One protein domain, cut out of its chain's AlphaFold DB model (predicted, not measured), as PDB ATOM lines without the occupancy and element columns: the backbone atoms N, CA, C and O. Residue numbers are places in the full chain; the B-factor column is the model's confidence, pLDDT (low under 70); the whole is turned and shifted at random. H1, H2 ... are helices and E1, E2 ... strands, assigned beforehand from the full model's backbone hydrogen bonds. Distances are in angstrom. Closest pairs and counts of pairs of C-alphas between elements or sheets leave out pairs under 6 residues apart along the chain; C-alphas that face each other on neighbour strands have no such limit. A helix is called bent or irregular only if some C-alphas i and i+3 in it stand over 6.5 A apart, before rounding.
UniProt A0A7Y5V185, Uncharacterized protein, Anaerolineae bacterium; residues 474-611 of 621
ATOM      1  N   TRP A 474      67.268  47.842 115.767       89.06
ATOM      2  CA  TRP A 474      65.908  48.300 115.486       89.06
ATOM      3  C   TRP A 474      65.753  48.787 114.042       89.06
ATOM      4  O   TRP A 474      66.711  49.221 113.409       89.06
ATOM      5  N   GLN A 475      64.527  48.723 113.531       86.56
ATOM      6  CA  GLN A 475      64.154  49.139 112.180       86.56
ATOM      7  C   GLN A 475      62.807  49.870 112.179       86.56
ATOM      8  O   GLN A 475      62.025  49.776 113.129       86.56
ATOM      9  N   MET A 476      62.519  50.580 111.087       87.44
ATOM     10  CA  MET A 476      61.218  51.199 110.829       87.44
ATOM     11  C   MET A 476      60.515  50.479 109.682       87.44
ATOM     12  O   MET A 476      61.152  50.021 108.737       87.44
ATOM     13  N   HIS A 477      59.193  50.362 109.761       84.19
ATOM     14  CA  HIS A 477      58.398  49.644 108.773       84.19
ATOM     15  C   HIS A 477      57.137  50.410 108.394       84.19
ATOM     16  O   HIS A 477      56.386  50.876 109.249       84.19
ATOM     17  N   TYR A 478      56.844  50.435 107.100       87.00
ATOM     18  CA  TYR A 478      55.623  51.011 106.548       87.00
ATOM     19  C   TYR A 478      54.578  49.924 106.324       87.00
ATOM     20  O   TYR A 478      54.895  48.848 105.801       87.00
ATOM     21  N   ARG A 479      53.321  50.184 106.692       85.31
ATOM     22  CA  ARG A 479      52.212  49.248 106.473       85.31
ATOM     23  C   ARG A 479      50.989  49.958 105.893       85.31
ATOM     24  O   ARG A 479      50.582  50.987 106.432       85.31
ATOM     25  N   PRO A 480      50.382  49.433 104.811       87.38
ATOM     26  CA  PRO A 480      49.121  49.962 104.316       87.38
ATOM     27  C   PRO A 480      48.014  49.711 105.344       87.38
ATOM     28  O   PRO A 480      47.953  48.643 105.967       87.38
ATOM     29  N   VAL A 481      47.146  50.706 105.506       85.69
ATOM     30  CA  VAL A 481      46.003  50.646 106.419       85.69
ATOM     31  C   VAL A 481      44.716  50.684 105.618       85.69
ATOM     32  O   VAL A 481      44.560  51.515 104.722       85.69
ATOM     33  N   GLU A 482      43.796  49.788 105.950       90.19
ATOM     34  CA  GLU A 482      42.483  49.682 105.319       90.19
ATOM     35  C   GLU A 482      41.369  49.698 106.373       90.19
ATOM     36  O   GLU A 482      41.571  49.332 107.533       90.19
ATOM     37  N   THR A 483      40.168  50.097 105.962       87.56
ATOM     38  CA  THR A 483      38.950  49.899 106.752       87.56
ATOM     39  C   THR A 483      38.613  48.407 106.865       87.56
ATOM     40  O   THR A 483      39.088  47.599 106.058       87.56
ATOM     41  N   PRO A 484      37.742  47.988 107.804       86.31
ATOM     42  CA  PRO A 484      37.234  46.613 107.851       86.31
ATOM     43  C   PRO A 484      36.584  46.139 106.537       86.31
ATOM     44  O   PRO A 484      36.515  44.937 106.268       86.31
ATOM     45  N   GLU A 485      36.104  47.073 105.716       84.56
ATOM     46  CA  GLU A 485      35.533  46.845 104.389       84.56
ATOM     47  C   GLU A 485      36.578  46.764 103.258       84.56
ATOM     48  O   GLU A 485      36.207  46.447 102.124       84.56
ATOM     49  N   GLY A 486      37.861  46.997 103.557       83.50
ATOM     50  CA  GLY A 486      38.973  46.965 102.602       83.50
ATOM     51  C   GLY A 486      39.165  48.266 101.818       83.50
ATOM     52  O   GLY A 486      39.717  48.242 100.720       83.50
ATOM     53  N   GLU A 487      38.660  49.401 102.317       86.94
ATOM     54  CA  GLU A 487      38.930  50.707 101.706       86.94
ATOM     55  C   GLU A 487      40.261  51.264 102.232       86.94
ATOM     56  O   GLU A 487      40.465  51.277 103.444       86.94
ATOM     57  N   PRO A 488      41.174  51.741 101.368       88.00
ATOM     58  CA  PRO A 488      42.471  52.243 101.809       88.00
ATOM     59  C   PRO A 488      42.327  53.551 102.597       88.00
ATOM     60  O   PRO A 488      41.713  54.506 102.120       88.00
ATOM     61  N   LEU A 489      42.942  53.597 103.779       86.50
ATOM     62  CA  LEU A 489      43.008  54.766 104.661       86.50
ATOM     63  C   LEU A 489      44.340  55.521 104.527       86.50
ATOM     64  O   LEU A 489      44.360  56.751 104.612       86.50
ATOM     65  N   GLY A 490      45.438  54.805 104.267       88.81
ATOM     66  CA  GLY A 490      46.767  55.391 104.078       88.81
ATOM     67  C   GLY A 490      47.896  54.442 104.479       88.81
ATOM     68  O   GLY A 490      47.838  53.242 104.206       88.81
ATOM     69  N   THR A 491      48.944  54.977 105.106       90.81
ATOM     70  CA  THR A 491      50.151  54.242 105.514       90.81
ATOM     71  C   THR A 491      50.479  54.517 106.978       90.81
ATOM     72  O   THR A 491      50.614  55.671 107.368       90.81
ATOM     73  N   ALA A 492      50.616  53.471 107.789       89.44
ATOM     74  CA  ALA A 492      51.093  53.560 109.165       89.44
ATOM     75  C   ALA A 492      52.591  53.241 109.228       89.44
ATOM     76  O   ALA A 492      53.075  52.347 108.529       89.44
ATOM     77  N   LEU A 493      53.307  53.979 110.069       90.81
ATOM     78  CA  LEU A 493      54.729  53.821 110.335       90.81
ATOM     79  C   LEU A 493      54.916  53.143 111.691       90.81
ATOM     80  O   LEU A 493      54.413  53.625 112.706       90.81
ATOM     81  N   PHE A 494      55.649  52.038 111.696       89.94
ATOM     82  CA  PHE A 494      55.988  51.260 112.880       89.94
ATOM     83  C   PHE A 494      57.487  51.322 113.147       89.94
ATOM     84  O   PHE A 494      58.281  51.380 112.212       89.94
ATOM     85  N   VAL A 495      57.870  51.232 114.415       91.00
ATOM     86  CA  VAL A 495      59.245  50.967 114.846       91.00
ATOM     87  C   VAL A 495      59.277  49.578 115.461       91.00
ATOM     88  O   VAL A 495      58.416  49.252 116.275       91.00
ATOM     89  N   THR A 496      60.244  48.752 115.073       89.25
ATOM     90  CA  THR A 496      60.441  47.410 115.627       89.25
ATOM     91  C   THR A 496      61.846  47.279 116.169       89.25
ATOM     92  O   THR A 496      62.818  47.581 115.488       89.25
ATOM     93  N   GLU A 497      61.943  46.795 117.396       89.31
ATOM     94  CA  GLU A 497      63.186  46.573 118.111       89.31
ATOM     95  C   GLU A 497      63.414  45.076 118.340       89.31
ATOM     96  O   GLU A 497      62.498  44.338 118.714       89.31
ATOM     97  N   PHE A 498      64.669  44.663 118.178       88.56
ATOM     98  CA  PHE A 498      65.194  43.321 118.384       88.56
ATOM     99  C   PHE A 498      66.274  43.352 119.481       88.56
ATOM    100  O   PHE A 498      67.464  43.494 119.188       88.56
ATOM    101  N   PRO A 499      65.896  43.158 120.759       82.88
ATOM    102  CA  PRO A 499      66.818  43.258 121.901       82.88
ATOM    103  C   PRO A 499      67.892  42.160 121.962       82.88
ATOM    104  O   PRO A 499      68.717  42.131 122.869       82.88
ATOM    105  N   GLN A 500      67.816  41.168 121.074       80.62
ATOM    106  CA  GLN A 500      68.737  40.029 121.033       80.62
ATOM    107  C   GLN A 500      69.838  40.209 119.987       80.62
ATOM    108  O   GLN A 500      70.797  39.436 119.980       80.62
ATOM    109  N   LEU A 501      69.682  41.191 119.098       81.75
ATOM    110  CA  LEU A 501      70.571  41.412 117.970       81.75
ATOM    111  C   LEU A 501      71.531  42.566 118.276       81.75
ATOM    112  O   LEU A 501      71.146  43.520 118.957       81.75
ATOM    113  N   PRO A 502      72.786  42.475 117.817       78.31
ATOM    114  CA  PRO A 502      73.752  43.546 117.997       78.31
ATOM    115  C   PRO A 502      73.358  44.782 117.159       78.31
ATOM    116  O   PRO A 502      72.675  44.638 116.150       78.31
ATOM    117  N   PRO A 503      73.740  46.005 117.556       75.62
ATOM    118  CA  PRO A 503      73.360  47.224 116.831       75.62
ATOM    119  C   PRO A 503      73.910  47.283 115.392       75.62
ATOM    120  O   PRO A 503      73.290  47.900 114.534       75.62
ATOM    121  N   ASP A 504      75.026  46.605 115.124       73.69
ATOM    122  CA  ASP A 504      75.683  46.394 113.826       73.69
ATOM    123  C   ASP A 504      75.225  45.089 113.143       73.69
ATOM    124  O   ASP A 504      75.982  44.427 112.434       73.69
ATOM    125  N   PHE A 505      73.981  44.667 113.387       75.44
ATOM    126  CA  PHE A 505      73.454  43.418 112.836       75.44
ATOM    127  C   PHE A 505      73.501  43.360 111.304       75.44
ATOM    128  O   PHE A 505      73.746  42.289 110.751       75.44
ATOM    129  N   ASP A 506      73.302  44.496 110.637       70.81
ATOM    130  CA  ASP A 506      73.364  44.585 109.177       70.81
ATOM    131  C   ASP A 506      74.774  44.237 108.664       70.81
ATOM    132  O   ASP A 506      74.913  43.341 107.830       70.81
ATOM    133  N   ASP A 507      75.818  44.807 109.275       75.50
ATOM    134  CA  ASP A 507      77.227  44.499 108.976       75.50
ATOM    135  C   ASP A 507      77.557  43.020 109.264       75.50
ATOM    136  O   ASP A 507      78.317  42.365 108.541       75.50
ATOM    137  N   TYR A 508      76.976  42.453 110.329       69.00
ATOM    138  CA  TYR A 508      77.154  41.041 110.672       69.00
ATOM    139  C   TYR A 508      76.560  40.109 109.607       69.00
ATOM    140  O   TYR A 508      77.190  39.100 109.265       69.00
ATOM    141  N   ILE A 509      75.366  40.421 109.096       70.62
ATOM    142  CA  ILE A 509      74.701  39.636 108.048       70.62
ATOM    143  C   ILE A 509      75.448  39.760 106.721       70.62
ATOM    144  O   ILE A 509      75.652  38.740 106.062       70.62
ATOM    145  N   GLU A 510      75.920  40.955 106.368       70.31
ATOM    146  CA  GLU A 510      76.741  41.177 105.173       70.31
ATOM    147  C   GLU A 510      78.024  40.328 105.205       70.31
ATOM    148  O   GLU A 510      78.376  39.673 104.225       70.31
ATOM    149  N   ALA A 511      78.688  40.253 106.363       70.25
ATOM    150  CA  ALA A 511      79.944  39.522 106.503       70.25
ATOM    151  C   ALA A 511      79.794  37.992 106.624       70.25
ATOM    152  O   ALA A 511      80.714  37.259 106.253       70.25
ATOM    153  N   ASN A 512      78.690  37.487 107.189       66.94
ATOM    154  CA  ASN A 512      78.571  36.070 107.576       66.94
ATOM    155  C   ASN A 512      77.419  35.321 106.890       66.94
ATOM    156  O   ASN A 512      77.323  34.098 107.031       66.94
ATOM    157  N   GLY A 513      76.559  36.024 106.153       55.41
ATOM    158  CA  GLY A 513      75.306  35.480 105.644       55.41
ATOM    159  C   GLY A 513      74.299  35.165 106.758       55.41
ATOM    160  O   GLY A 513      74.588  35.216 107.956       55.41
ATOM    161  N   MET A 514      73.073  34.826 106.363       61.25
ATOM    162  CA  MET A 514      72.001  34.488 107.300       61.25
ATOM    163  C   MET A 514      72.021  32.982 107.623       61.25
ATOM    164  O   MET A 514      71.701  32.160 106.767       61.25
ATOM    165  N   ASP A 515      72.372  32.608 108.857       56.50
ATOM    166  CA  ASP A 515      72.194  31.242 109.384       56.50
ATOM    167  C   ASP A 515      70.977  31.175 110.325       56.50
ATOM    168  O   ASP A 515      70.661  32.126 111.044       56.50
ATOM    169  N   ASP A 516      70.320  30.015 110.376       56.56
ATOM    170  CA  ASP A 516      69.148  29.725 111.211       56.56
ATOM    171  C   ASP A 516      69.414  29.960 112.714       56.56
ATOM    172  O   ASP A 516      68.479  30.117 113.504       56.56
ATOM    173  N   SER A 517      70.687  29.990 113.131       58.03
ATOM    174  CA  SER A 517      71.111  30.270 114.507       58.03
ATOM    175  C   SER A 517      71.026  31.749 114.917       58.03
ATOM    176  O   SER A 517      71.128  32.046 116.109       58.03
ATOM    177  N   VAL A 518      70.810  32.651 113.955       64.88
ATOM    178  CA  VAL A 518      70.886  34.113 114.117       64.88
ATOM    179  C   VAL A 518      69.491  34.769 114.156       64.88
ATOM    180  O   VAL A 518      69.353  35.948 114.471       64.88
ATOM    181  N   TYR A 519      68.423  34.007 113.900       68.88
ATOM    182  CA  TYR A 519      67.064  34.547 113.917       68.88
ATOM    183  C   TYR A 519      66.646  35.036 115.315       68.88
ATOM    184  O   TYR A 519      66.715  34.264 116.281       68.88
ATOM    185  N   PRO A 520      66.134  36.277 115.440       78.06
ATOM    186  CA  PRO A 520      65.659  36.790 116.714       78.06
ATOM    187  C   PRO A 520      64.455  35.977 117.199       78.06
ATOM    188  O   PRO A 520      63.546  35.637 116.438       78.06
ATOM    189  N   THR A 521      64.438  35.662 118.492       79.56
ATOM    190  CA  THR A 521      63.330  34.917 119.116       79.56
ATOM    191  C   THR A 521      62.325  35.818 119.827       79.56
ATOM    192  O   THR A 521      61.215  35.372 120.127       79.56
ATOM    193  N   GLU A 522      62.701  37.077 120.057       83.69
ATOM    194  CA  GLU A 522      61.900  38.116 120.703       83.69
ATOM    195  C   GLU A 522      62.115  39.447 119.973       83.69
ATOM    196  O   GLU A 522      63.240  39.784 119.595       83.69
ATOM    197  N   ALA A 523      61.031  40.193 119.786       89.12
ATOM    198  CA  ALA A 523      61.042  41.556 119.272       89.12
ATOM    199  C   ALA A 523      59.904  42.339 119.926       89.12
ATOM    200  O   ALA A 523      59.002  41.752 120.522       89.12
ATOM    201  N   ARG A 524      59.908  43.657 119.787       89.44
ATOM    202  CA  ARG A 524      58.772  44.503 120.160       89.44
ATOM    203  C   ARG A 524      58.511  45.524 119.070       89.44
ATOM    204  O   ARG A 524      59.456  45.999 118.454       89.44
ATOM    205  N   THR A 525      57.251  45.841 118.809       91.94
ATOM    206  CA  THR A 525      56.860  46.816 117.782       91.94
ATOM    207  C   THR A 525      55.993  47.920 118.368       91.94
ATOM    208  O   THR A 525      55.305  47.711 119.366       91.94
ATOM    209  N   LEU A 526      56.043  49.106 117.776       92.12
ATOM    210  CA  LEU A 526      55.302  50.281 118.210       92.12
ATOM    211  C   LEU A 526      54.804  51.045 116.989       92.12
ATOM    212  O   LEU A 526      55.573  51.359 116.084       92.12
ATOM    213  N   GLU A 527      53.510  51.345 116.971       92.06
ATOM    214  CA  GLU A 527      52.891  52.190 115.952       92.06
ATOM    215  C   GLU A 527      53.157  53.661 116.276       92.06
ATOM    216  O   GLU A 527      52.816  54.132 117.363       92.06
ATOM    217  N   MET A 528      53.804  54.371 115.352       90.50
ATOM    218  CA  MET A 528      54.408  55.671 115.631       90.50
ATOM    219  C   MET A 528      53.679  56.843 114.973       90.50
ATOM    220  O   MET A 528      53.527  57.879 115.612       90.50
ATOM    221  N   ALA A 529      53.240  56.708 113.719       91.31
ATOM    222  CA  ALA A 529      52.555  57.784 113.000       91.31
ATOM    223  C   ALA A 529      51.759  57.261 111.793       91.31
ATOM    224  O   ALA A 529      52.000  56.159 111.296       91.31
ATOM    225  N   HIS A 530      50.821  58.071 111.300       92.81
ATOM    226  CA  HIS A 530      49.906  57.745 110.200       92.81
ATOM    227  C   HIS A 530      50.015  58.775 109.077       92.81
ATOM    228  O   HIS A 530      50.066  59.974 109.322       92.81
ATOM    229  N   PHE A 531      49.996  58.336 107.823       91.00
ATOM    230  CA  PHE A 531      50.251  59.187 106.662       91.00
ATOM    231  C   PHE A 531      49.272  58.902 105.532       91.00
ATOM    232  O   PHE A 531      48.757  57.793 105.391       91.00
ATOM    233  N   ALA A 532      49.022  59.903 104.686       84.81
ATOM    234  CA  ALA A 532      48.121  59.745 103.547       84.81
ATOM    235  C   ALA A 532      48.703  58.793 102.491       84.81
ATOM    236  O   ALA A 532      47.962  58.149 101.750       84.81
ATOM    237  N   ASN A 533      50.031  58.733 102.408       84.19
ATOM    238  CA  ASN A 533      50.788  57.921 101.469       84.19
ATOM    239  C   ASN A 533      52.184  57.612 102.043       84.19
ATOM    240  O   ASN A 533      52.610  58.194 103.043       84.19
ATOM    241  N   ALA A 534      52.898  56.701 101.383       82.19
ATOM    242  CA  ALA A 534      54.232  56.277 101.794       82.19
ATOM    243  C   ALA A 534      55.333  57.330 101.551       82.19
ATOM    244  O   ALA A 534      56.388  57.232 102.171       82.19
ATOM    245  N   ASP A 535      55.133  58.317 100.664       81.44
ATOM    246  CA  ASP A 535      56.101  59.411 100.466       81.44
ATOM    247  C   ASP A 535      56.146  60.327 101.698       81.44
ATOM    248  O   ASP A 535      57.221  60.653 102.198       81.44
ATOM    249  N   ASP A 536      54.976  60.695 102.230       81.75
ATOM    250  CA  ASP A 536      54.857  61.516 103.438       81.75
ATOM    251  C   ASP A 536      55.464  60.799 104.655       81.75
ATOM    252  O   ASP A 536      56.181  61.415 105.443       81.75
ATOM    253  N   ALA A 537      55.250  59.482 104.760       84.88
ATOM    254  CA  ALA A 537      55.848  58.656 105.805       84.88
ATOM    255  C   ALA A 537      57.384  58.599 105.705       84.88
ATOM    256  O   ALA A 537      58.062  58.639 106.729       84.88
ATOM    257  N   ARG A 538      57.941  58.540 104.484       80.56
ATOM    258  CA  ARG A 538      59.396  58.536 104.241       80.56
ATOM    259  C   ARG A 538      60.055  59.864 104.571       80.56
ATOM    260  O   ARG A 538      61.122  59.883 105.178       80.56
ATOM    261  N   ASN A 539      59.416  60.972 104.202       81.56
ATOM    262  CA  ASN A 539      59.896  62.299 104.583       81.56
ATOM    263  C   ASN A 539      59.945  62.435 106.110       81.56
ATOM    264  O   ASN A 539      60.925  62.946 106.646       81.56
ATOM    265  N   PHE A 540      58.926  61.915 106.797       86.69
ATOM    266  CA  PHE A 540      58.907  61.868 108.253       86.69
ATOM    267  C   PHE A 540      59.987  60.945 108.834       86.69
ATOM    268  O   PHE A 540      60.641  61.341 109.788       86.69
ATOM    269  N   GLU A 541      60.221  59.747 108.283       87.81
ATOM    270  CA  GLU A 541      61.322  58.878 108.739       87.81
ATOM    271  C   GLU A 541      62.679  59.581 108.607       87.81
ATOM    272  O   GLU A 541      63.479  59.542 109.541       87.81
ATOM    273  N   ALA A 542      62.946  60.237 107.474       81.62
ATOM    274  CA  ALA A 542      64.196  60.965 107.271       81.62
ATOM    275  C   ALA A 542      64.368  62.087 108.308       81.62
ATOM    276  O   ALA A 542      65.448  62.248 108.882       81.62
ATOM    277  N   GLU A 543      63.292  62.823 108.595       81.75
ATOM    278  CA  GLU A 543      63.285  63.843 109.642       81.75
ATOM    279  C   GLU A 543      63.506  63.222 111.032       81.75
ATOM    280  O   GLU A 543      64.399  63.646 111.761       81.75
ATOM    281  N   PHE A 544      62.775  62.156 111.366       85.31
ATOM    282  CA  PHE A 544      62.901  61.409 112.618       85.31
ATOM    283  C   PHE A 544      64.336  60.922 112.849       85.31
ATOM    284  O   PHE A 544      64.898  61.142 113.921       85.31
ATOM    285  N   ARG A 545      64.965  60.325 111.827       84.38
ATOM    286  CA  ARG A 545      66.358  59.861 111.893       84.38
ATOM    287  C   ARG A 545      67.352  61.003 112.073       84.38
ATOM    288  O   ARG A 545      68.354  60.810 112.752       84.38
ATOM    289  N   SER A 546      67.071  62.187 111.528       77.75
ATOM    290  CA  SER A 546      67.928  63.366 111.713       77.75
ATOM    291  C   SER A 546      67.962  63.879 113.162       77.75
ATOM    292  O   SER A 546      68.930  64.528 113.557       77.75
ATOM    293  N   TYR A 547      66.943  63.556 113.971       79.12
ATOM    294  CA  TYR A 547      66.905  63.887 115.400       79.12
ATOM    295  C   TYR A 547      67.672  62.892 116.283       79.12
ATOM    296  O   TYR A 547      67.888  63.171 117.466       79.12
ATOM    297  N   LEU A 548      68.087  61.742 115.741       82.94
ATOM    298  CA  LEU A 548      68.808  60.723 116.496       82.94
ATOM    299  C   LEU A 548      70.268  61.126 116.696       82.94
ATOM    300  O   LEU A 548      70.926  61.651 115.797       82.94
ATOM    301  N   VAL A 549      70.795  60.852 117.889       76.44
ATOM    302  CA  VAL A 549      72.181  61.167 118.245       76.44
ATOM    303  C   VAL A 549      72.868  59.877 118.685       76.44
ATOM    304  O   VAL A 549      72.502  59.339 119.737       76.44
ATOM    305  N   PRO A 550      73.874  59.382 117.935       68.62
ATOM    306  CA  PRO A 550      74.569  58.142 118.266       68.62
ATOM    307  C   PRO A 550      75.055  58.119 119.722       68.62
ATOM    308  O   PRO A 550      75.773  59.019 120.164       68.62
ATOM    309  N   GLY A 551      74.637  57.100 120.478       62.00
ATOM    310  CA  GLY A 551      75.006  56.903 121.886       62.00
ATOM    311  C   GLY A 551      74.317  57.828 122.901       62.00
ATOM    312  O   GLY A 551      74.643  57.750 124.086       62.00
ATOM    313  N   LEU A 552      73.390  58.695 122.472       68.12
ATOM    314  CA  LEU A 552      72.673  59.632 123.348       68.12
ATOM    315  C   LEU A 552      71.146  59.550 123.230       68.12
ATOM    316  O   LEU A 552      70.477  59.745 124.242       68.12
ATOM    317  N   LEU A 553      70.616  59.334 122.024       76.44
ATOM    318  CA  LEU A 553      69.183  59.204 121.766       76.44
ATOM    319  C   LEU A 553      68.973  58.303 120.547       76.44
ATOM    320  O   LEU A 553      69.320  58.696 119.428       76.44
ATOM    321  N   ASP A 554      68.433  57.107 120.770       84.12
ATOM    322  CA  ASP A 554      68.136  56.138 119.713       84.12
ATOM    323  C   ASP A 554      66.652  56.150 119.296       84.12
ATOM    324  O   ASP A 554      65.804  56.821 119.893       84.12
ATOM    325  N   GLY A 555      66.343  55.452 118.198       85.12
ATOM    326  CA  GLY A 555      64.986  55.393 117.656       85.12
ATOM    327  C   GLY A 555      63.968  54.868 118.675       85.12
ATOM    328  O   GLY A 555      62.945  55.520 118.878       85.12
ATOM    329  N   PRO A 556      64.222  53.734 119.348       88.50
ATOM    330  CA  PRO A 556      63.284  53.172 120.318       88.50
ATOM    331  C   PRO A 556      63.097  54.001 121.595       88.50
ATOM    332  O   PRO A 556      62.039  53.905 122.224       88.50
ATOM    333  N   GLU A 557      64.054  54.853 121.961       86.44
ATOM    334  CA  GLU A 557      63.886  55.856 123.017       86.44
ATOM    335  C   GLU A 557      62.973  57.016 122.589       86.44
ATOM    336  O   GLU A 557      62.162  57.485 123.392       86.44
ATOM    337  N   LEU A 558      63.067  57.468 121.332       86.19
ATOM    338  CA  LEU A 558      62.307  58.619 120.825       86.19
ATOM    339  C   LEU A 558      60.901  58.250 120.314       86.19
ATOM    340  O   LEU A 558      59.950  59.016 120.493       86.19
ATOM    341  N   ALA A 559      60.741  57.074 119.708       90.38
ATOM    342  CA  ALA A 559      59.505  56.644 119.051       90.38
ATOM    343  C   ALA A 559      58.252  56.662 119.958       90.38
ATOM    344  O   ALA A 559      57.206  57.130 119.502       90.38
ATOM    345  N   PRO A 560      58.306  56.243 121.243       89.25
ATOM    346  CA  PRO A 560      57.161  56.339 122.148       89.25
ATOM    347  C   PRO A 560      56.673  57.768 122.391       89.25
ATOM    348  O   PRO A 560      55.477  57.978 122.594       89.25
ATOM    349  N   GLU A 561      57.578  58.746 122.410       87.75
ATOM    350  CA  GLU A 561      57.216  60.148 122.637       87.75
ATOM    351  C   GLU A 561      56.593  60.760 121.383       87.75
ATOM    352  O   GLU A 561      55.560  61.420 121.479       87.75
ATOM    353  N   VAL A 562      57.139  60.441 120.206       85.88
ATOM    354  CA  VAL A 562      56.539  60.804 118.914       85.88
ATOM    355  C   VAL A 562      55.133  60.223 118.783       85.88
ATOM    356  O   VAL A 562      54.188  60.957 118.508       85.88
ATOM    357  N   ALA A 563      54.952  58.938 119.085       86.88
ATOM    358  CA  ALA A 563      53.642  58.295 119.018       86.88
ATOM    359  C   ALA A 563      52.606  58.980 119.924       86.88
ATOM    360  O   ALA A 563      51.457  59.172 119.529       86.88
ATOM    361  N   LYS A 564      53.003  59.410 121.129       84.69
ATOM    362  CA  LYS A 564      52.117  60.159 122.038       84.69
ATOM    363  C   LYS A 564      51.769  61.546 121.505       84.69
ATOM    364  O   LYS A 564      50.637  61.986 121.708       84.69
ATOM    365  N   LEU A 565      52.710  62.235 120.855       80.88
ATOM    366  CA  LEU A 565      52.457  63.526 120.201       80.88
ATOM    367  C   LEU A 565      51.457  63.379 119.050       80.88
ATOM    368  O   LEU A 565      50.584  64.229 118.886       80.88
ATOM    369  N   GLU A 566      51.507  62.249 118.346       80.81
ATOM    370  CA  GLU A 566      50.512  61.855 117.350       80.81
ATOM    371  C   GLU A 566      49.208  61.332 117.967       80.81
ATOM    372  O   GLU A 566      48.299  60.962 117.240       80.81
ATOM    373  N   GLY A 567      49.053  61.277 119.292       80.62
ATOM    374  CA  GLY A 567      47.833  60.771 119.935       80.62
ATOM    375  C   GLY A 567      47.654  59.246 119.880       80.62
ATOM    376  O   GLY A 567      46.562  58.753 120.166       80.62
ATOM    377  N   LEU A 568      48.711  58.502 119.546       87.31
ATOM    378  CA  LEU A 568      48.781  57.042 119.625       87.31
ATOM    379  C   LEU A 568      49.195  56.588 121.038       87.31
ATOM    380  O   LEU A 568      49.484  57.398 121.921       87.31
ATOM    381  N   SER A 569      49.194  55.272 121.287       87.19
ATOM    382  CA  SER A 569      49.457  54.721 122.628       87.19
ATOM    383  C   SER A 569      50.868  55.034 123.140       87.19
ATOM    384  O   SER A 569      51.049  55.271 124.336       87.19
ATOM    385  N   GLY A 570      51.866  55.003 122.247       86.12
ATOM    386  CA  GLY A 570      53.283  54.998 122.611       86.12
ATOM    387  C   GLY A 570      53.694  53.784 123.456       86.12
ATOM    388  O   GLY A 570      54.728  53.825 124.120       86.12
ATOM    389  N   GLU A 571      52.879  52.726 123.484       89.62
ATOM    390  CA  GLU A 571      53.182  51.474 124.178       89.62
ATOM    391  C   GLU A 571      53.730  50.443 123.186       89.62
ATOM    392  O   GLU A 571      53.192  50.274 122.094       89.62
ATOM    393  N   TRP A 572      54.791  49.741 123.587       91.19
ATOM    394  CA  TRP A 572      55.372  48.641 122.819       91.19
ATOM    395  C   TRP A 572      54.504  47.378 122.905       91.19
ATOM    396  O   TRP A 572      54.065  46.988 123.990       91.19
ATOM    397  N   GLU A 573      54.308  46.709 121.772       90.50
ATOM    398  CA  GLU A 573      53.695  45.387 121.664       90.50
ATOM    399  C   GLU A 573      54.789  44.318 121.522       90.50
ATOM    400  O   GLU A 573      55.535  44.301 120.541       90.50
ATOM    401  N   ASP A 574      54.887  43.419 122.505       89.81
ATOM    402  CA  ASP A 574      55.841  42.305 122.478       89.81
ATOM    403  C   ASP A 574      55.445  41.257 121.422       89.81
ATOM    404  O   ASP A 574      54.289  40.831 121.335       89.81
ATOM    405  N   MET A 575      56.430  40.773 120.666       86.00
ATOM    406  CA  MET A 575      56.284  39.751 119.633       86.00
ATOM    407  C   MET A 575      57.143  38.527 119.958       86.00
ATOM    408  O   MET A 575      58.353  38.623 120.173       86.00
ATOM    409  N   ASP A 576      56.513  37.351 119.954       82.00
ATOM    410  CA  ASP A 576      57.230  36.073 119.976       82.00
ATOM    411  C   ASP A 576      57.732  35.702 118.570       82.00
ATOM    412  O   ASP A 576      57.340  36.316 117.582       82.00
ATOM    413  N   TYR A 577      58.566  34.664 118.452       75.62
ATOM    414  CA  TYR A 577      59.086  34.180 117.164       75.62
ATOM    415  C   TYR A 577      58.025  34.051 116.051       75.62
ATOM    416  O   TYR A 577      58.298  34.355 114.894       75.62
ATOM    417  N   ARG A 578      56.802  33.602 116.371       75.38
ATOM    418  CA  ARG A 578      55.736  33.501 115.360       75.38
ATOM    419  C   ARG A 578      55.203  34.875 114.990       75.38
ATOM    420  O   ARG A 578      55.008  35.125 113.810       75.38
ATOM    421  N   GLY A 579      55.020  35.746 115.979       76.12
ATOM    422  CA  GLY A 579      54.700  37.154 115.771       76.12
ATOM    423  C   GLY A 579      55.726  37.856 114.885       76.12
ATOM    424  O   GLY A 579      55.323  38.547 113.961       76.12
ATOM    425  N   ILE A 580      57.023  37.608 115.092       78.69
ATOM    426  CA  ILE A 580      58.113  38.145 114.263       78.69
ATOM    427  C   ILE A 580      57.993  37.645 112.826       78.69
ATOM    428  O   ILE A 580      57.966  38.451 111.905       78.69
ATOM    429  N   VAL A 581      57.876  36.330 112.615       73.06
ATOM    430  CA  VAL A 581      57.757  35.758 111.262       73.06
ATOM    431  C   VAL A 581      56.511  36.287 110.547       73.06
ATOM    432  O   VAL A 581      56.593  36.704 109.391       73.06
ATOM    433  N   ASP A 582      55.369  36.328 111.233       72.06
ATOM    434  CA  ASP A 582      54.121  36.847 110.675       72.06
ATOM    435  C   ASP A 582      54.244  38.350 110.347       72.06
ATOM    436  O   ASP A 582      53.829  38.779 109.269       72.06
ATOM    437  N   TYR A 583      54.872  39.134 111.229       71.12
ATOM    438  CA  TYR A 583      55.110  40.573 111.071       71.12
ATOM    439  C   TYR A 583      56.090  40.901 109.930       71.12
ATOM    440  O   TYR A 583      55.841  41.822 109.144       71.12
ATOM    441  N   MET A 584      57.172  40.127 109.807       65.69
ATOM    442  CA  MET A 584      58.210  40.292 108.783       65.69
ATOM    443  C   MET A 584      57.755  39.812 107.403       65.69
ATOM    444  O   MET A 584      58.212  40.347 106.397       65.69
ATOM    445  N   SER A 585      56.807  38.868 107.335       65.69
ATOM    446  CA  SER A 585      56.281  38.333 106.070       65.69
ATOM    447  C   SER A 585      55.514  39.345 105.205       65.69
ATOM    448  O   SER A 585      55.057  38.986 104.123       65.69
ATOM    449  N   GLY A 586      55.309  40.583 105.677       60.09
ATOM    450  CA  GLY A 586      54.649  41.662 104.929       60.09
ATOM    451  C   GLY A 586      53.151  41.452 104.663       60.09
ATOM    452  O   GLY A 586      52.479  42.360 104.188       60.09
ATOM    453  N   ASN A 587      52.591  40.293 105.021       54.12
ATOM    454  CA  ASN A 587      51.213  39.896 104.705       54.12
ATOM    455  C   ASN A 587      50.139  40.535 105.605       54.12
ATOM    456  O   ASN A 587      48.972  40.136 105.553       54.12
ATOM    457  N   ARG A 588      50.507  41.489 106.466       61.62
ATOM    458  CA  ARG A 588      49.593  42.104 107.433       61.62
ATOM    459  C   ARG A 588      49.207  43.511 106.982       61.62
ATOM    460  O   ARG A 588      49.902  44.473 107.288       61.62
ATOM    461  N   THR A 589      48.064  43.625 106.309       65.06
ATOM    462  CA  THR A 589      47.328  44.894 106.223       65.06
ATOM    463  C   THR A 589      46.831  45.259 107.621       65.06
ATOM    464  O   THR A 589      46.253  44.413 108.316       65.06
ATOM    465  N   VAL A 590      47.067  46.495 108.056       78.81
ATOM    466  CA  VAL A 590      46.519  46.991 109.324       78.81
ATOM    467  C   VAL A 590      45.067  47.381 109.078       78.81
ATOM    468  O   VAL A 590      44.767  48.111 108.139       78.81
ATOM    469  N   VAL A 591      44.157  46.868 109.902       81.25
ATOM    470  CA  VAL A 591      42.735  47.208 109.813       81.25
ATOM    471  C   VAL A 591      42.423  48.226 110.899       81.25
ATOM    472  O   VAL A 591      42.579  47.909 112.078       81.25
ATOM    473  N   SER A 592      41.980  49.417 110.502       82.75
ATOM    474  CA  SER A 592      41.585  50.493 111.418       82.75
ATOM    475  C   SER A 592      40.217  51.058 111.038       82.75
ATOM    476  O   SER A 592      39.823  51.038 109.874       82.75
ATOM    477  N   GLU A 593      39.464  51.543 112.020       81.44
ATOM    478  CA  GLU A 593      38.215  52.266 111.766       81.44
ATOM    479  C   GLU A 593      38.542  53.682 111.264       81.44
ATOM    480  O   GLU A 593      39.464  54.323 111.762       81.44
ATOM    481  N   GLU A 594      37.758  54.223 110.325       78.62
ATOM    482  CA  GLU A 594      37.971  55.590 109.804       78.62
ATOM    483  C   GLU A 594      37.946  56.650 110.927       78.62
ATOM    484  O   GLU A 594      38.590  57.689 110.822       78.62
ATOM    485  N   SER A 595      37.229  56.391 112.029       77.75
ATOM    486  CA  SER A 595      37.182  57.287 113.194       77.75
ATOM    487  C   SER A 595      38.468  57.334 114.013       77.75
ATOM    488  O   SER A 595      38.663  58.302 114.747       77.75
ATOM    489  N   ASP A 596      39.291  56.293 113.908       77.31
ATOM    490  CA  ASP A 596      40.526  56.106 114.672       77.31
ATOM    491  C   ASP A 596      41.761  56.396 113.797       77.31
ATOM    492  O   ASP A 596      42.894  56.275 114.256       77.31
ATOM    493  N   TRP A 597      41.537  56.781 112.534       83.50
ATOM    494  CA  TRP A 597      42.562  57.171 111.574       83.50
ATOM    495  C   TRP A 597      42.685  58.692 111.498       83.50
ATOM    496  O   TRP A 597      41.768  59.396 111.064       83.50
ATOM    497  N   HIS A 598      43.849  59.214 111.867       83.81
ATOM    498  CA  HIS A 598      44.182  60.628 111.732       83.81
ATOM    499  C   HIS A 598      45.557  60.764 111.102       83.81
ATOM    500  O   HIS A 598      46.470  60.025 111.420       83.81
ATOM    501  N   LEU A 599      45.708  61.712 110.185       86.00
ATOM    502  CA  LEU A 599      46.989  61.936 109.527       86.00
ATOM    503  C   LEU A 599      47.945  62.687 110.450       86.00
ATOM    504  O   LEU A 599      47.507  63.553 111.214       86.00
ATOM    505  N   HIS A 600      49.234  62.401 110.295       82.44
ATOM    506  CA  HIS A 600      50.324  63.081 110.968       82.44
ATOM    507  C   HIS A 600      50.150  64.599 110.886       82.44
ATOM    508  O   HIS A 600      49.944  65.165 109.802       82.44
ATOM    509  N   ASN A 601      50.214  65.261 112.042       77.88
ATOM    510  CA  ASN A 601      50.132  66.713 112.126       77.88
ATOM    511  C   ASN A 601      51.543  67.300 112.302       77.88
ATOM    512  O   ASN A 601      52.058  67.292 113.416       77.88
ATOM    513  N   PRO A 602      52.134  67.943 111.276       66.88
ATOM    514  CA  PRO A 602      53.471  68.539 111.377       66.88
ATOM    515  C   PRO A 602      53.537  69.746 112.333       66.88
ATOM    516  O   PRO A 602      54.588  70.353 112.509       66.88
ATOM    517  N   ASN A 603      52.408  70.157 112.924       66.69
ATOM    518  CA  ASN A 603      52.354  71.158 113.990       66.69
ATOM    519  C   ASN A 603      51.920  70.557 115.339       66.69
ATOM    520  O   ASN A 603      51.580  71.331 116.231       66.69
ATOM    521  N   ALA A 604      51.910  69.229 115.507       64.62
ATOM    522  CA  ALA A 604      51.437  68.561 116.723       64.62
ATOM    523  C   ALA A 604      52.110  69.107 117.992       64.62
ATOM    524  O   ALA A 604      51.428  69.384 118.977       64.62
ATOM    525  N   GLU A 605      53.419  69.368 117.942       59.03
ATOM    526  CA  GLU A 605      54.169  69.973 119.049       59.03
ATOM    527  C   GLU A 605      53.684  71.389 119.384       59.03
ATOM    528  O   GLU A 605      53.399  71.694 120.542       59.03
ATOM    529  N   ARG A 606      53.504  72.247 118.368       59.72
ATOM    530  CA  ARG A 606      53.018  73.623 118.556       59.72
ATOM    531  C   ARG A 606      51.575  73.647 119.062       59.72
ATOM    532  O   ARG A 606      51.231  74.468 119.907       59.72
ATOM    533  N   ASP A 607      50.731  72.755 118.558       61.06
ATOM    534  CA  ASP A 607      49.323  72.663 118.945       61.06
ATOM    535  C   ASP A 607      49.174  72.077 120.367       61.06
ATOM    536  O   ASP A 607      48.282  72.486 121.118       61.06
ATOM    537  N   ALA A 608      50.074  71.173 120.778       59.66
ATOM    538  CA  ALA A 608      50.178  70.690 122.153       59.66
ATOM    539  C   ALA A 608      50.667  71.799 123.103       59.66
ATOM    540  O   ALA A 608      50.080  71.993 124.171       59.66
ATOM    541  N   GLU A 609      51.672  72.589 122.706       56.69
ATOM    542  CA  GLU A 609      52.138  73.756 123.467       56.69
ATOM    543  C   GLU A 609      51.045  74.831 123.619       56.69
ATOM    544  O   GLU A 609      50.836  75.334 124.725       56.69
ATOM    545  N   GLU A 610      50.265  75.129 122.571       52.06
ATOM    546  CA  GLU A 610      49.133  76.069 122.644       52.06
ATOM    547  C   GLU A 610      48.006  75.580 123.581       52.06
ATOM    548  O   GLU A 610      47.356  76.393 124.253       52.06
ATOM    549  N   GLN A 611      47.791  74.263 123.692       53.19
ATOM    550  CA  GLN A 611      46.849  73.672 124.655       53.19
ATOM    551  C   GLN A 611      47.365  73.718 126.103       53.19
ATOM    552  O   GLN A 611      46.569  73.915 127.028       53.19
TER     553      GLN A 611
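This is residues 474 to 611 of the 621 residues of an uncharacterized protein of Anaerolineae bacterium (UniProt A0A7Y5V185). A strongly twisted four-stranded antiparallel sheet forms the core, with H3 packed on one face and H4 on the other, while H2 covers part of E2 and E3 near the E1-E2 hairpin. H1 lies beyond one end of the sheet, residues 510 to 517 stick out there, and a long link after H4 leads to H5 beside the end of H3. The printed part has 138 residues, with named elements in the order E1, E2, H1, E3, H2, H3, E4, H4, H5; the sheet order is E1, E2, E3, E4, and the class is mixed, helices and strands. It is compact, with a radius of gyration of the C-alphas of 16.1 A and spans of 49 by 40 by 25 A.

E1, residues 474 to 482, and E2, residues 488 to 498, form an antiparallel hairpin, with N 477 and O 494 2.8 A apart, within hydrogen-bond range. E2 is also antiparallel to E3, residues 522 to 531, with N 495 and O 526 at 2.8 A. E4, residues 573 to 576, is the antiparallel edge strand beside E3, with N 525 and O 573 at 2.9 A. H3, residues 555 to 565, is on the sheet at a height of 8.8 A, over E2 and E3; the C-alphas of Met 528 and Ala 563 are the closest of E3 and H3, 4.4 A apart. H4, residues 577 to 584, is on the opposite face, at a height of 8.1 A, giving three layers, helices on both faces of a sheet. H2, residues 534 to 546, is on the sheet at a height of 8.1 A, over E2 and, only just, E3, on which 3 of its C-alphas fall. H5, residues 604 to 611, only just touches H3, with 3 pairs of C-alphas within 8 A, the closest those of Leu 565 and Ala 604, 6.2 A apart. H1, residues 505 to 512, is not on the sheet and touches no helix. Every O i to N i+4 pair is within hydrogen-bond range in H1, H2, H4 and H5; in H3, which is only just irregular, with C-alphas 557 and 560 6.8 A apart, 5 of 7 are.

E1 begins at C-alpha 474, (65.908, 48.300, 115.486), and measures 25.6 A. E2 measures 29.5 A, E3 27.9 A, H2 18.3 A and H3 15.2 A. H5 ends at C-alpha 611, (46.849, 73.672, 124.655).

The C-alphas farthest apart, of Asp 515 and Glu 610, are 52.1 A apart. The printed part has no cut. The long link, residues 585 to 603, includes residues 590 to 591, paired parallel with residues 481 to 482 of E1. pLDDT is under 70 for residues 508, 512 to 519, 550 to 552, 584 to 589 and 602 to 611.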